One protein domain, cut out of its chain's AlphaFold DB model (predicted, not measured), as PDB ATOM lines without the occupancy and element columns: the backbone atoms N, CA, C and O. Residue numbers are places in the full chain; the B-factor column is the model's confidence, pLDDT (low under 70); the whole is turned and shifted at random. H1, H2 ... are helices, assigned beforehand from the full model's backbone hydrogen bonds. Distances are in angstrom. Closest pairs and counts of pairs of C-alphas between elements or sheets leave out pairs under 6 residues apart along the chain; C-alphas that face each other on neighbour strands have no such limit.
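Overview. This is residues 29 to 143 of the 143 residues of an uncharacterized protein of Methyloversatilis universalis (strain ATCC BAA-1314 / JCM 13912 / FAM5) (UniProt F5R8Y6). The chain winds in two three-sided turns, one stacked beside the other: H2, H3 and H4 make the first turn, H5, H6 and H7 the second, with H2 alongside H5, H3 alongside H6 and H4 alongside H7. It is an open frame, with few contacts between the helices, and the short H1 packs on H4. The printed part has 115 residues with seven named helices, H1 to H7 in order along the chain, and no named strand; the class is all helix. The whole is compact, with a radius of gyration of the C-alphas of 15.0 A, and spans 33 by 32 by 27 A.

Along the chain. The longest helices by residues have 17 each: H2, residues 36 to 52, 24.5 A from first to last C-alpha; H3, residues 55 to 71, 24.4 A; and H4, residues 74 to 90, 24.6 A. C-alpha 36, where H2 begins, is at (151.667, 205.292, 167.654). H5, residues 93 to 108, and H6, residues 112 to 127, are each 22.3 A long. H7, residues 131 to 142, is 16.5 A long and ends with C-alpha 142 at (132.286, 209.807, 166.805). H1, residues 29 to 33, is 6.3 A long and begins with C-alpha 29 at (155.744, 217.222, 172.953).

Arrangement. H2 and H5 are close but not clearly touching; they run the same way at a shallow tilt of 18 degrees, and their closest C-alphas, of Lys 51 and Tyr 106, are 7.8 A apart. H3 and H6 are also close but not clearly touching, the same way at a shallow tilt of 18 degrees, the closest C-alphas being those of Pro 55 and Glu 114 at 7.2 A. H4 and H7 only just touch, with 3 pairs of C-alphas within 8 A, through residues 85 to 89 of H4 and 140 to 141 of H7; the closest C-alphas, of Arg 85 and Glu 140, are 7.7 A apart. They run the same way at a tilt of 36 degrees, only just steep. H1 touches H4, with the C-alphas of Ser 32 and Ile 80 closest at 5.8 A. H2 and H3 run opposite ways at a steep tilt of 39 degrees, H5 and H6 opposite ways at a steep tilt of 55 degrees. Among the pairs that are apart are H2 and H6, H3 and H5, and H5 and H7. In H1 to H7 every O i to N i+4 pair is within hydrogen-bond range.

Size, cuts and confidence. The two C-alphas farthest apart, of Ser 52 and Glu 132, are 38.1 A apart. The printed part has no cut, and the six links between successive helices are tight. Residues 63 to 68 of H3 and 120 to 125 of H6 stand free. The mean pLDDT of the printed part is 91.7; one residue, His 143, the chain's last, is under 70.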
ATOM      1  N   ALA A  29     155.303 217.082 174.337       92.00
ATOM      2  CA  ALA A  29     155.744 217.222 172.953       92.00
ATOM      3  C   ALA A  29     156.473 215.949 172.503       92.00
ATOM      4  O   ALA A  29     156.073 215.337 171.509       92.00
ATOM      5  N   ALA A  30     157.439 215.477 173.295       93.81
ATOM      6  CA  ALA A  30     158.147 214.223 173.046       93.81
ATOM      7  C   ALA A  30     157.188 213.024 173.002       93.81
ATOM      8  O   ALA A  30     157.257 212.213 172.082       93.81
ATOM      9  N   TRP A  31     156.237 212.950 173.938       94.25
ATOM     10  CA  TRP A  31     155.219 211.899 173.970       94.25
ATOM     11  C   TRP A  31     154.365 211.880 172.701       94.25
ATOM     12  O   TRP A  31     154.093 210.816 172.145       94.25
ATOM     13  N   SER A  32     153.942 213.056 172.227       93.06
ATOM     14  CA  SER A  32     153.170 213.162 170.987       93.06
ATOM     15  C   SER A  32     153.985 212.741 169.762       93.06
ATOM     16  O   SER A  32     153.416 212.207 168.820       93.06
ATOM     17  N   ALA A  33     155.306 212.942 169.772       92.88
ATOM     18  CA  ALA A  33     156.213 212.572 168.685       92.88
ATOM     19  C   ALA A  33     156.558 211.080 168.624       92.88
ATOM     20  O   ALA A  33     157.110 210.630 167.621       92.88
ATOM     21  N   LEU A  34     156.211 210.299 169.651       94.62
ATOM     22  CA  LEU A  34     156.411 208.853 169.626       94.62
ATOM     23  C   LEU A  34     155.576 208.190 168.514       94.62
ATOM     24  O   LEU A  34     154.399 208.551 168.342       94.62
ATOM     25  N   PRO A  35     156.122 207.159 167.837       93.62
ATOM     26  CA  PRO A  35     155.346 206.300 166.949       93.62
ATOM     27  C   PRO A  35     154.095 205.751 167.660       93.62
ATOM     28  O   PRO A  35     154.198 205.359 168.829       93.62
ATOM     29  N   PRO A  36     152.925 205.659 166.995       89.75
ATOM     30  CA  PRO A  36     151.667 205.292 167.654       89.75
ATOM     31  C   PRO A  36     151.723 203.982 168.455       89.75
ATOM     32  O   PRO A  36     151.241 203.927 169.586       89.75
ATOM     33  N   ALA A  37     152.373 202.944 167.917       90.06
ATOM     34  CA  ALA A  37     152.518 201.653 168.595       90.06
ATOM     35  C   ALA A  37     153.383 201.735 169.869       90.06
ATOM     36  O   ALA A  37     153.051 201.134 170.897       90.06
ATOM     37  N   GLN A  38     154.468 202.516 169.828       94.62
ATOM     38  CA  GLN A  38     155.318 202.753 170.996       94.62
ATOM     39  C   GLN A  38     154.556 203.552 172.053       94.62
ATOM     40  O   GLN A  38     154.516 203.168 173.222       94.62
ATOM     41  N   ARG A  39     153.868 204.615 171.629       93.25
ATOM     42  CA  ARG A  39     153.073 205.460 172.517       93.25
ATOM     43  C   ARG A  39     151.961 204.685 173.212       93.25
ATOM     44  O   ARG A  39     151.725 204.899 174.394       93.25
ATOM     45  N   GLU A  40     151.288 203.771 172.516       90.56
ATOM     46  CA  GLU A  40     150.259 202.917 173.119       90.56
ATOM     47  C   GLU A  40     150.852 201.932 174.138       90.56
ATOM     48  O   GLU A  40     150.259 201.705 175.194       90.56
ATOM     49  N   THR A  41     152.043 201.389 173.869       93.25
ATOM     50  CA  THR A  41     152.762 200.524 174.817       93.25
ATOM     51  C   THR A  41     153.084 201.282 176.106       93.25
ATOM     52  O   THR A  41     152.754 200.825 177.205       93.25
ATOM     53  N   GLU A  42     153.651 202.483 175.983       94.00
ATOM     54  CA  GLU A  42     153.956 203.338 177.131       94.00
ATOM     55  C   GLU A  42     152.681 203.808 177.845       94.00
ATOM     56  O   GLU A  42     152.613 203.798 179.078       94.00
ATOM     57  N   ALA A  43     151.628 204.158 177.096       91.88
ATOM     58  CA  ALA A  43     150.342 204.563 177.653       91.88
ATOM     59  C   ALA A  43     149.703 203.436 178.468       91.88
ATOM     60  O   ALA A  43     149.173 203.684 179.551       91.88
ATOM     61  N   ARG A  44     149.772 202.192 177.982       90.94
ATOM     62  CA  ARG A  44     149.281 201.010 178.696       90.94
ATOM     63  C   ARG A  44     150.048 200.794 179.998       90.94
ATOM     64  O   ARG A  44     149.419 200.658 181.045       90.94
ATOM     65  N   ALA A  45     151.380 200.848 179.963       91.81
ATOM     66  CA  ALA A  45     152.204 200.725 181.166       91.81
ATOM     67  C   ALA A  45     151.892 201.826 182.196       91.81
ATOM     68  O   ALA A  45     151.756 201.553 183.390       91.81
ATOM     69  N   LEU A  46     151.716 203.069 181.738       92.62
ATOM     70  CA  LEU A  46     151.333 204.187 182.596       92.62
ATOM     71  C   LEU A  46     149.934 203.995 183.202       92.62
ATOM     72  O   LEU A  46     149.749 204.238 184.396       92.62
ATOM     73  N   ARG A  47     148.954 203.530 182.414       89.38
ATOM     74  CA  ARG A  47     147.592 203.231 182.896       89.38
ATOM     75  C   ARG A  47     147.607 202.172 183.995       89.38
ATOM     76  O   ARG A  47     146.944 202.375 185.007       89.38
ATOM     77  N   GLU A  48     148.376 201.094 183.840       89.88
ATOM     78  CA  GLU A  48     148.487 200.056 184.875       89.88
ATOM     79  C   GLU A  48     149.082 200.605 186.178       89.88
ATOM     80  O   GLU A  48     148.520 200.389 187.251       89.88
ATOM     81  N   ARG A  49     150.134 201.430 186.098       90.75
ATOM     82  CA  ARG A  49     150.696 202.101 187.286       90.75
ATOM     83  C   ARG A  49     149.690 203.037 187.961       90.75
ATOM     84  O   ARG A  49     149.617 203.094 189.186       90.75
ATOM     85  N   LEU A  50     148.891 203.767 187.178       89.88
ATOM     86  CA  LEU A  50     147.852 204.659 187.703       89.88
ATOM     87  C   LEU A  50     146.694 203.896 188.361       89.88
ATOM     88  O   LEU A  50     146.130 204.392 189.340       89.88
ATOM     89  N   LYS A  51     146.349 202.698 187.866       87.25
ATOM     90  CA  LYS A  51     145.344 201.827 188.497       87.25
ATOM     91  C   LYS A  51     145.776 201.392 189.898       87.25
ATOM     92  O   LYS A  51     144.954 201.436 190.807       87.25
ATOM     93  N   SER A  52     147.049 201.038 190.087       88.25
ATOM     94  CA  SER A  52     147.591 200.642 191.398       88.25
ATOM     95  C   SER A  52     147.922 201.814 192.332       88.25
ATOM     96  O   SER A  52     148.171 201.602 193.516       88.25
ATOM     97  N   ALA A  53     147.958 203.047 191.823       90.75
ATOM     98  CA  ALA A  53     148.287 204.228 192.616       90.75
ATOM     99  C   ALA A  53     147.162 204.624 193.587       90.75
ATOM    100  O   ALA A  53     145.989 204.291 193.403       90.75
ATOM    101  N   THR A  54     147.499 205.400 194.615       91.38
ATOM    102  CA  THR A  54     146.486 205.992 195.496       91.38
ATOM    103  C   THR A  54     145.728 207.126 194.785       91.38
ATOM    104  O   THR A  54     146.249 207.727 193.836       91.38
ATOM    105  N   PRO A  55     144.515 207.488 195.249       90.38
ATOM    106  CA  PRO A  55     143.791 208.655 194.738       90.38
ATOM    107  C   PRO A  55     144.617 209.950 194.772       90.38
ATOM    108  O   PRO A  55     144.596 210.733 193.822       90.38
ATOM    109  N   GLU A  56     145.388 210.140 195.845       90.94
ATOM    110  CA  GLU A  56     146.312 211.260 196.033       90.94
ATOM    111  C   GLU A  56     147.387 211.291 194.940       90.94
ATOM    112  O   GLU A  56     147.538 212.292 194.245       90.94
ATOM    113  N   GLN A  57     148.076 210.169 194.716       92.19
ATOM    114  CA  GLN A  57     149.113 210.062 193.688       92.19
ATOM    115  C   GLN A  57     148.547 210.318 192.287       92.19
ATOM    116  O   GLN A  57     149.140 211.060 191.502       92.19
ATOM    117  N   ARG A  58     147.369 209.763 191.968       91.81
ATOM    118  CA  ARG A  58     146.695 210.044 190.691       91.81
ATOM    119  C   ARG A  58     146.334 211.519 190.541       91.81
ATOM    120  O   ARG A  58     146.422 212.045 189.432       91.81
ATOM    121  N   ARG A  59     145.898 212.183 191.618       91.00
ATOM    122  CA  ARG A  59     145.587 213.618 191.595       91.00
ATOM    123  C   ARG A  59     146.844 214.435 191.309       91.00
ATOM    124  O   ARG A  59     146.834 215.193 190.345       91.00
ATOM    125  N   GLN A  60     147.925 214.186 192.043       93.31
ATOM    126  CA  GLN A  60     149.211 214.855 191.833       93.31
ATOM    127  C   GLN A  60     149.749 214.635 190.414       93.31
ATOM    128  O   GLN A  60     150.238 215.565 189.781       93.31
ATOM    129  N   PHE A  61     149.624 213.420 189.871       94.31
ATOM    130  CA  PHE A  61     150.026 213.143 188.491       94.31
ATOM    131  C   PHE A  61     149.227 213.980 187.481       94.31
ATOM    132  O   PHE A  61     149.805 214.560 186.563       94.31
ATOM    133  N   ARG A  62     147.901 214.088 187.659       91.69
ATOM    134  CA  ARG A  62     147.045 214.930 186.803       91.69
ATOM    135  C   ARG A  62     147.370 216.418 186.934       91.69
ATOM    136  O   ARG A  62     147.358 217.113 185.923       91.69
ATOM    137  N   GLU A  63     147.649 216.898 188.143       93.31
ATOM    138  CA  GLU A  63     148.050 218.288 188.400       93.31
ATOM    139  C   GLU A  63     149.354 218.624 187.669       93.31
ATOM    140  O   GLU A  63     149.364 219.541 186.853       93.31
ATOM    141  N   ARG A  64     150.397 217.799 187.828       95.25
ATOM    142  CA  ARG A  64     151.675 217.967 187.113       95.25
ATOM    143  C   ARG A  64     151.510 217.903 185.593       95.25
ATOM    144  O   ARG A  64     152.154 218.654 184.865       95.25
ATOM    145  N   LEU A  65     150.647 217.013 185.090       93.94
ATOM    146  CA  LEU A  65     150.345 216.939 183.657       93.94
ATOM    147  C   LEU A  65     149.672 218.220 183.164       93.94
ATOM    148  O   LEU A  65     150.023 218.724 182.099       93.94
ATOM    149  N   ARG A  66     148.731 218.763 183.938       91.56
ATOM    150  CA  ARG A  66     148.066 220.026 183.615       91.56
ATOM    151  C   ARG A  66     149.049 221.188 183.612       91.56
ATOM    152  O   ARG A  66     149.022 221.965 182.666       91.56
ATOM    153  N   GLU A  67     149.908 221.285 184.621       94.44
ATOM    154  CA  GLU A  67     150.948 222.315 184.701       94.44
ATOM    155  C   GLU A  67     151.850 222.272 183.470       94.44
ATOM    156  O   GLU A  67     151.961 223.275 182.767       94.44
ATOM    157  N   ARG A  68     152.378 221.091 183.126       94.69
ATOM    158  CA  ARG A  68     153.202 220.914 181.923       94.69
ATOM    159  C   ARG A  68     152.469 221.283 180.643       94.69
ATOM    160  O   ARG A  68     153.015 221.992 179.812       94.69
ATOM    161  N   MET A  69     151.221 220.849 180.480       92.94
ATOM    162  CA  MET A  69     150.424 221.244 179.317       92.94
ATOM    163  C   MET A  69     150.165 222.752 179.291       92.94
ATOM    164  O   MET A  69     150.116 223.343 178.219       92.94
ATOM    165  N   SER A  70     149.987 223.394 180.446       91.31
ATOM    166  CA  SER A  70     149.725 224.831 180.532       91.31
ATOM    167  C   SER A  70     150.961 225.686 180.256       91.31
ATOM    168  O   SER A  70     150.801 226.778 179.715       91.31
ATOM    169  N   SER A  71     152.160 225.172 180.550       94.06
ATOM    170  CA  SER A  71     153.433 225.859 180.312       94.06
ATOM    171  C   SER A  71     153.906 225.789 178.858       94.06
ATOM    172  O   SER A  71     154.835 226.504 178.492       94.06
ATOM    173  N   LEU A  72     153.297 224.941 178.022       94.69
ATOM    174  CA  LEU A  72     153.619 224.872 176.597       94.69
ATOM    175  C   LEU A  72     153.096 226.100 175.831       94.69
ATOM    176  O   LEU A  72     151.957 226.529 176.072       94.69
ATOM    177  N   PRO A  73     153.859 226.605 174.838       95.69
ATOM    178  CA  PRO A  73     153.378 227.615 173.906       95.69
ATOM    179  C   PRO A  73     152.071 227.192 173.216       95.69
ATOM    180  O   PRO A  73     151.876 225.998 172.944       95.69
ATOM    181  N   PRO A  74     151.165 228.135 172.903       93.06
ATOM    182  CA  PRO A  74     149.903 227.831 172.233       93.06
ATOM    183  C   PRO A  74     150.065 227.003 170.954       93.06
ATOM    184  O   PRO A  74     149.268 226.093 170.731       93.06
ATOM    185  N   GLU A  75     151.096 227.276 170.155       94.50
ATOM    186  CA  GLU A  75     151.405 226.568 168.912       94.50
ATOM    187  C   GLU A  75     151.748 225.098 169.176       94.50
ATOM    188  O   GLU A  75     151.158 224.215 168.560       94.50
ATOM    189  N   GLN A  76     152.601 224.813 170.166       94.75
ATOM    190  CA  GLN A  76     152.951 223.433 170.525       94.75
ATOM    191  C   GLN A  76     151.734 222.651 171.029       94.75
ATOM    192  O   GLN A  76     151.542 221.485 170.688       94.75
ATOM    193  N   ARG A  77     150.847 223.292 171.804       93.50
ATOM    194  CA  ARG A  77     149.594 222.649 172.244       93.50
ATOM    195  C   ARG A  77     148.674 222.328 171.070       93.50
ATOM    196  O   ARG A  77     147.984 221.307 171.107       93.50
ATOM    197  N   ARG A  78     148.644 223.195 170.051       92.38
ATOM    198  CA  ARG A  78     147.884 222.962 168.816       92.38
ATOM    199  C   ARG A  78     148.459 221.781 168.044       92.38
ATOM    200  O   ARG A  78     147.684 220.878 167.747       92.38
ATOM    201  N   GLU A  79     149.774 221.737 167.834       94.94
ATOM    202  CA  GLU A  79     150.456 220.644 167.124       94.94
ATOM    203  C   GLU A  79     150.220 219.288 167.802       94.94
ATOM    204  O   GLU A  79     149.797 218.330 167.155       94.94
ATOM    205  N   ILE A  80     150.386 219.214 169.130       94.88
ATOM    206  CA  ILE A  80     150.073 218.002 169.904       94.88
ATOM    207  C   ILE A  80     148.616 217.585 169.663       94.88
ATOM    208  O   ILE A  80     148.325 216.414 169.419       94.88
ATOM    209  N   GLY A  81     147.683 218.539 169.725       91.44
ATOM    210  CA  GLY A  81     146.267 218.274 169.490       91.44
ATOM    211  C   GLY A  81     145.965 217.794 168.069       91.44
ATOM    212  O   GLY A  81     145.102 216.936 167.900       91.44
ATOM    213  N   GLU A  82     146.639 218.338 167.057       92.25
ATOM    214  CA  GLU A  82     146.496 217.937 165.653       92.25
ATOM    215  C   GLU A  82     147.004 216.521 165.430       92.25
ATOM    216  O   GLU A  82     146.233 215.685 164.961       92.25
ATOM    217  N   ARG A  83     148.216 216.209 165.896       92.00
ATOM    218  CA  ARG A  83     148.788 214.866 165.774       92.00
ATOM    219  C   ARG A  83     147.917 213.806 166.444       92.00
ATOM    220  O   ARG A  83     147.606 212.786 165.843       92.00
ATOM    221  N   LEU A  84     147.427 214.072 167.659       90.44
ATOM    222  CA  LEU A  84     146.526 213.138 168.348       90.44
ATOM    223  C   LEU A  84     145.194 212.936 167.604       90.44
ATOM    224  O   LEU A  84     144.617 211.849 167.669       90.44
ATOM    225  N   ARG A  85     144.691 213.962 166.905       89.62
ATOM    226  CA  ARG A  85     143.499 213.837 166.051       89.62
ATOM    227  C   ARG A  85     143.786 213.038 164.784       89.62
ATOM    228  O   ARG A  85     142.924 212.274 164.362       89.62
ATOM    229  N   GLU A  86     144.950 213.213 164.172       91.38
ATOM    230  CA  GLU A  86     145.378 212.430 163.009       91.38
ATOM    231  C   GLU A  86     145.542 210.956 163.366       91.38
ATOM    232  O   GLU A  86     144.975 210.099 162.688       91.38
ATOM    233  N   ASP A  87     146.192 210.667 164.495       89.81
ATOM    234  CA  ASP A  87     146.323 209.304 165.006       89.81
ATOM    235  C   ASP A  87     144.945 208.663 165.211       89.81
ATOM    236  O   ASP A  87     144.708 207.548 164.753       89.81
ATOM    237  N   TRP A  88     143.993 209.383 165.816       90.38
ATOM    238  CA  TRP A  88     142.619 208.894 165.980       90.38
ATOM    239  C   TRP A  88     141.926 208.591 164.644       90.38
ATOM    240  O   TRP A  88     141.268 207.555 164.495       90.38
ATOM    241  N   LYS A  89     142.084 209.477 163.655       90.62
ATOM    242  CA  LYS A  89     141.521 209.294 162.309       90.62
ATOM    243  C   LYS A  89     142.131 208.093 161.588       90.62
ATOM    244  O   LYS A  89     141.421 207.458 160.819       90.62
ATOM    245  N   SER A  90     143.394 207.770 161.860       91.00
ATOM    246  CA  SER A  90     144.084 206.618 161.268       91.00
ATOM    247  C   SER A  90     143.683 205.263 161.869       91.00
ATOM    248  O   SER A  90     143.893 204.234 161.232       91.00
ATOM    249  N   MET A  91     143.095 205.249 163.073       90.94
ATOM    250  CA  MET A  91     142.649 204.019 163.736       90.94
ATOM    251  C   MET A  91     141.415 203.421 163.063       90.94
ATOM    252  O   MET A  91     140.519 204.148 162.631       90.94
ATOM    253  N   ASN A  92     141.324 202.091 163.069       93.38
ATOM    254  CA  ASN A  92     140.103 201.395 162.670       93.38
ATOM    255  C   ASN A  92     139.056 201.370 163.805       93.38
ATOM    256  O   ASN A  92     139.341 201.677 164.967       93.38
ATOM    257  N   ASP A  93     137.828 200.965 163.480       92.31
ATOM    258  CA  ASP A  93     136.716 200.969 164.438       92.31
ATOM    259  C   ASP A  93     136.944 200.054 165.647       92.31
ATOM    260  O   ASP A  93     136.566 200.407 166.768       92.31
ATOM    261  N   GLN A  94     137.608 198.910 165.457       94.19
ATOM    262  CA  GLN A  94     137.923 197.984 166.545       94.19
ATOM    263  C   GLN A  94     138.923 198.603 167.533       94.19
ATOM    264  O   GLN A  94     138.761 198.475 168.748       94.19
ATOM    265  N   GLU A  95     139.944 199.302 167.038       91.44
ATOM    266  CA  GLU A  95     140.919 200.012 167.870       91.44
ATOM    267  C   GLU A  95     140.270 201.163 168.639       91.44
ATOM    268  O   GLU A  95     140.484 201.303 169.849       91.44
ATOM    269  N   ARG A  96     139.417 201.947 167.973       91.75
ATOM    270  CA  ARG A  96     138.671 203.030 168.623       91.75
ATOM    271  C   ARG A  96     137.746 202.493 169.704       91.75
ATOM    272  O   ARG A  96     137.715 203.050 170.803       91.75
ATOM    273  N   GLU A  97     137.019 201.408 169.441       93.75
ATOM    274  CA  GLU A  97     136.138 200.813 170.444       93.75
ATOM    275  C   GLU A  97     136.922 200.230 171.622       93.75
ATOM    276  O   GLU A  97     136.523 200.435 172.771       93.75
ATOM    277  N   ARG A  98     138.088 199.617 171.375       92.81
ATOM    278  CA  ARG A  98     139.006 199.188 172.441       92.81
ATOM    279  C   ARG A  98     139.389 200.361 173.342       92.81
ATOM    280  O   ARG A  98     139.220 200.275 174.558       92.81
ATOM    281  N   LEU A  99     139.846 201.477 172.774       90.31
ATOM    282  CA  LEU A  99     140.238 202.658 173.553       90.31
ATOM    283  C   LEU A  99     139.053 203.285 174.302       90.31
ATOM    284  O   LEU A  99     139.197 203.712 175.454       90.31
ATOM    285  N   ARG A 100     137.859 203.313 173.694       91.62
ATOM    286  CA  ARG A 100     136.630 203.760 174.370       91.62
ATOM    287  C   ARG A 100     136.285 202.844 175.546       91.62
ATOM    288  O   ARG A 100     135.968 203.355 176.622       91.62
ATOM    289  N   ALA A 101     136.385 201.526 175.382       93.94
ATOM    290  CA  ALA A 101     136.147 200.545 176.438       93.94
ATOM    291  C   ALA A 101     137.153 200.679 177.587       93.94
ATOM    292  O   ALA A 101     136.741 200.779 178.743       93.94
ATOM    293  N   GLU A 102     138.447 200.787 177.280       90.94
ATOM    294  CA  GLU A 102     139.501 201.012 178.276       90.94
ATOM    295  C   GLU A 102     139.260 202.307 179.063       90.94
ATOM    296  O   GLU A 102     139.338 202.323 180.294       90.94
ATOM    297  N   ARG A 103     138.878 203.392 178.375       91.12
ATOM    298  CA  ARG A 103     138.516 204.657 179.026       91.12
ATOM    299  C   ARG A 103     137.299 204.500 179.940       91.12
ATOM    300  O   ARG A 103     137.302 205.054 181.040       91.12
ATOM    301  N   ARG A 104     136.252 203.789 179.503       93.62
ATOM    302  CA  ARG A 104     135.056 203.526 180.328       93.62
ATOM    303  C   ARG A 104     135.426 202.730 181.580       93.62
ATOM    304  O   ARG A 104     135.051 203.153 182.670       93.62
ATOM    305  N   ALA A 105     136.208 201.663 181.429       92.25
ATOM    306  CA  ALA A 105     136.675 200.832 182.536       92.25
ATOM    307  C   ALA A 105     137.513 201.639 183.540       92.25
ATOM    308  O   ALA A 105     137.256 201.582 184.738       92.25
ATOM    309  N   TYR A 106     138.445 202.468 183.059       90.06
ATOM    310  CA  TYR A 106     139.239 203.340 183.928       90.06
ATOM    311  C   TYR A 106     138.368 204.317 184.727       90.06
ATOM    312  O   TYR A 106     138.555 204.479 185.926       90.06
ATOM    313  N   VAL A 107     137.380 204.960 184.097       91.62
ATOM    314  CA  VAL A 107     136.478 205.884 184.810       91.62
ATOM    315  C   VAL A 107     135.612 205.149 185.838       91.62
ATOM    316  O   VAL A 107     135.303 205.720 186.883       91.62
ATOM    317  N   GLN A 108     135.219 203.906 185.557       91.69
ATOM    318  CA  GLN A 108     134.463 203.064 186.486       91.69
ATOM    319  C   GLN A 108     135.310 202.581 187.669       91.69
ATOM    320  O   GLN A 108     134.757 202.401 188.748       91.69
ATOM    321  N   SER A 109     136.626 202.426 187.499       89.31
ATOM    322  CA  SER A 109     137.530 202.035 188.588       89.31
ATOM    323  C   SER A 109     137.895 203.181 189.540       89.31
ATOM    324  O   SER A 109     138.544 202.944 190.555       89.31
ATOM    325  N   LEU A 110     137.540 204.430 189.218       90.44
ATOM    326  CA  LEU A 110     137.796 205.578 190.091       90.44
ATOM    327  C   LEU A 110     136.828 205.601 191.278       90.44
ATOM    328  O   LEU A 110     135.657 205.243 191.151       90.44
ATOM    329  N   SER A 111     137.290 206.132 192.414       91.88
ATOM    330  CA  SER A 111     136.399 206.430 193.537       91.88
ATOM    331  C   SER A 111     135.322 207.460 193.140       91.88
ATOM    332  O   SER A 111     135.523 208.244 192.200       91.88
ATOM    333  N   PRO A 112     134.177 207.521 193.850       94.44
ATOM    334  CA  PRO A 112     133.120 208.485 193.547       94.44
ATOM    335  C   PRO A 112     133.612 209.940 193.496       94.44
ATOM    336  O   PRO A 112     133.215 210.689 192.602       94.44
ATOM    337  N   ASP A 113     134.505 210.335 194.406       93.44
ATOM    338  CA  ASP A 113     135.084 211.681 194.437       93.44
ATOM    339  C   ASP A 113     136.002 211.967 193.254       93.44
ATOM    340  O   ASP A 113     135.888 213.022 192.624       93.44
ATOM    341  N   GLU A 114     136.863 211.018 192.890       92.69
ATOM    342  CA  GLU A 114     137.737 211.161 191.726       92.69
ATOM    343  C   GLU A 114     136.941 211.234 190.426       92.69
ATOM    344  O   GLU A 114     137.235 212.061 189.560       92.69
ATOM    345  N   ARG A 115     135.893 210.412 190.296       94.62
ATOM    346  CA  ARG A 115     134.993 210.455 189.143       94.62
ATOM    347  C   ARG A 115     134.263 211.792 189.070       94.62
ATOM    348  O   ARG A 115     134.189 212.378 187.990       94.62
ATOM    349  N   ARG A 116     133.757 212.309 190.198       94.81
ATOM    350  CA  ARG A 116     133.147 213.648 190.262       94.81
ATOM    351  C   ARG A 116     134.137 214.729 189.839       94.81
ATOM    352  O   ARG A 116     133.780 215.558 189.009       94.81
ATOM    353  N   ALA A 117     135.364 214.707 190.360       92.44
ATOM    354  CA  ALA A 117     136.407 215.663 189.996       92.44
ATOM    355  C   ALA A 117     136.710 215.629 188.489       92.44
ATOM    356  O   ALA A 117     136.628 216.661 187.831       92.44
ATOM    357  N   LEU A 118     136.930 214.441 187.920       92.00
ATOM    358  CA  LEU A 118     137.183 214.268 186.486       92.00
ATOM    359  C   LEU A 118     136.029 214.802 185.615       92.00
ATOM    360  O   LEU A 118     136.256 215.415 184.573       92.00
ATOM    361  N   LEU A 119     134.778 214.570 186.027       93.19
ATOM    362  CA  LEU A 119     133.604 215.064 185.306       93.19
ATOM    363  C   LEU A 119     133.446 216.586 185.415       93.19
ATOM    364  O   LEU A 119     133.049 217.209 184.430       93.19
ATOM    365  N   ARG A 120     133.773 217.184 186.570       94.56
ATOM    366  CA  ARG A 120     133.811 218.646 186.728       94.56
ATOM    367  C   ARG A 120     134.857 219.267 185.808       94.56
ATOM    368  O   ARG A 120     134.504 220.132 185.018       94.56
ATOM    369  N   GLU A 121     136.082 218.748 185.816       91.12
ATOM    370  CA  GLU A 121     137.161 219.230 184.944       91.12
ATOM    371  C   GLU A 121     136.790 219.124 183.459       91.12
ATOM    372  O   GLU A 121     137.008 220.053 182.680       91.12
ATOM    373  N   ARG A 122     136.177 218.003 183.051       91.75
ATOM    374  CA  ARG A 122     135.688 217.835 181.676       91.75
ATOM    375  C   ARG A 122     134.634 218.883 181.329       91.75
ATOM    376  O   ARG A 122     134.657 219.402 180.217       91.75
ATOM    377  N   ARG A 123     133.703 219.160 182.243       94.56
ATOM    378  CA  ARG A 123     132.653 220.160 182.034       94.56
ATOM    379  C   ARG A 123     133.252 221.557 181.888       94.56
ATOM    380  O   ARG A 123     132.960 222.206 180.896       94.56
ATOM    381  N   GLU A 124     134.140 221.963 182.791       93.75
ATOM    382  CA  GLU A 124     134.817 223.268 182.734       93.75
ATOM    383  C   GLU A 124     135.618 223.445 181.438       93.75
ATOM    384  O   GLU A 124     135.606 224.510 180.825       93.75
ATOM    385  N   MET A 125     136.311 222.395 180.987       89.88
ATOM    386  CA  MET A 125     137.017 222.418 179.706       89.88
ATOM    387  C   MET A 125     136.052 222.645 178.537       89.88
ATOM    388  O   MET A 125     136.319 223.492 177.688       89.88
ATOM    389  N   LEU A 126     134.917 221.939 178.512       91.25
ATOM    390  CA  LEU A 126     133.911 222.117 177.465       91.25
ATOM    391  C   LEU A 126     133.247 223.496 177.543       91.25
ATOM    392  O   LEU A 126     132.990 224.088 176.503       91.25
ATOM    393  N   GLU A 127     132.990 224.030 178.735       93.56
ATOM    394  CA  GLU A 127     132.416 225.369 178.932       93.56
ATOM    395  C   GLU A 127     133.296 226.472 178.335       93.56
ATOM    396  O   GLU A 127     132.762 227.420 177.763       93.56
ATOM    397  N   ARG A 128     134.625 226.303 178.378       91.88
ATOM    398  CA  ARG A 128     135.593 227.209 177.735       91.88
ATOM    399  C   ARG A 128     135.626 227.105 176.206       91.88
ATOM    400  O   ARG A 128     136.175 227.995 175.569       91.88
ATOM    401  N   MET A 129     135.067 226.045 175.622       92.81
ATOM    402  CA  MET A 129     134.949 225.884 174.169       92.81
ATOM    403  C   MET A 129     133.663 226.526 173.647       92.81
ATOM    404  O   MET A 129     132.599 226.413 174.272       92.81
ATOM    405  N   SER A 130     133.730 227.099 172.447       94.94
ATOM    406  CA  SER A 130     132.558 227.561 171.711       94.94
ATOM    407  C   SER A 130     131.637 226.384 171.343       94.94
ATOM    408  O   SER A 130     132.084 225.234 171.228       94.94
ATOM    409  N   PRO A 131     130.330 226.618 171.120       94.06
ATOM    410  CA  PRO A 131     129.423 225.564 170.668       94.06
ATOM    411  C   PRO A 131     129.889 224.866 169.381       94.06
ATOM    412  O   PRO A 131     129.673 223.664 169.218       94.06
ATOM    413  N   GLU A 132     130.541 225.591 168.473       94.06
ATOM    414  CA  GLU A 132     131.079 225.036 167.229       94.06
ATOM    415  C   GLU A 132     132.277 224.126 167.469       94.06
ATOM    416  O   GLU A 132     132.315 223.021 166.925       94.06
ATOM    417  N   GLU A 133     133.203 224.532 168.337       91.31
ATOM    418  CA  GLU A 133     134.356 223.719 168.730       91.31
ATOM    419  C   GLU A 133     133.908 222.416 169.396       91.31
ATOM    420  O   GLU A 133     134.401 221.342 169.048       91.31
ATOM    421  N   ARG A 134     132.901 222.474 170.281       92.81
ATOM    422  CA  ARG A 134     132.316 221.271 170.900       92.81
ATOM    423  C   ARG A 134     131.695 220.340 169.861       92.81
ATOM    424  O   ARG A 134     131.897 219.129 169.930       92.81
ATOM    425  N   ARG A 135     130.940 220.885 168.897       93.00
ATOM    426  CA  ARG A 135     130.342 220.098 167.803       93.00
ATOM    427  C   ARG A 135     131.416 219.463 166.923       93.00
ATOM    428  O   ARG A 135     131.283 218.296 166.565       93.00
ATOM    429  N   ARG A 136     132.476 220.206 166.598       91.00
ATOM    430  CA  ARG A 136     133.624 219.715 165.826       91.00
ATOM    431  C   ARG A 136     134.316 218.567 166.559       91.00
ATOM    432  O   ARG A 136     134.461 217.501 165.976       91.00
ATOM    433  N   LEU A 137     134.641 218.755 167.838       88.44
ATOM    434  CA  LEU A 137     135.246 217.726 168.684       88.44
ATOM    435  C   LEU A 137     134.374 216.467 168.762       88.44
ATOM    436  O   LEU A 137     134.884 215.359 168.654       88.44
ATOM    437  N   LYS A 138     133.057 216.630 168.936       89.81
ATOM    438  CA  LYS A 138     132.118 215.504 168.967       89.81
ATOM    439  C   LYS A 138     132.173 214.702 167.663       89.81
ATOM    440  O   LYS A 138     132.393 213.501 167.723       89.81
ATOM    441  N   ARG A 139     132.051 215.368 166.508       90.06
ATOM    442  CA  ARG A 139     132.115 214.703 165.194       90.06
ATOM    443  C   ARG A 139     133.439 213.973 164.980       90.06
ATOM    444  O   ARG A 139     133.432 212.838 164.533       90.06
ATOM    445  N   GLU A 140     134.560 214.603 165.329       84.81
ATOM    446  CA  GLU A 140     135.887 213.994 165.171       84.81
ATOM    447  C   GLU A 140     136.113 212.759 166.048       84.81
ATOM    448  O   GLU A 140     136.959 211.943 165.712       84.81
ATOM    449  N   LEU A 141     135.396 212.633 167.170       82.25
ATOM    450  CA  LEU A 141     135.519 211.497 168.087       82.25
ATOM    451  C   LEU A 141     134.430 210.430 167.894       82.25
ATOM    452  O   LEU A 141     134.551 209.334 168.453       82.25
ATOM    453  N   GLU A 142     133.349 210.750 167.183       79.31
ATOM    454  CA  GLU A 142     132.286 209.807 166.805       79.31
ATOM    455  C   GLU A 142     132.627 209.048 165.521       79.31
ATOM    456  O   GLU A 142     132.348 207.850 165.454       79.31
ATOM    457  N   HIS A 143     133.260 209.727 164.560       60.16
ATOM    458  CA  HIS A 143     133.791 209.146 163.326       60.16
ATOM    459  C   HIS A 143     135.220 208.621 163.479       60.16
ATOM    460  O   HIS A 143     135.663 207.995 162.495       60.16
TER     461      HIS A 143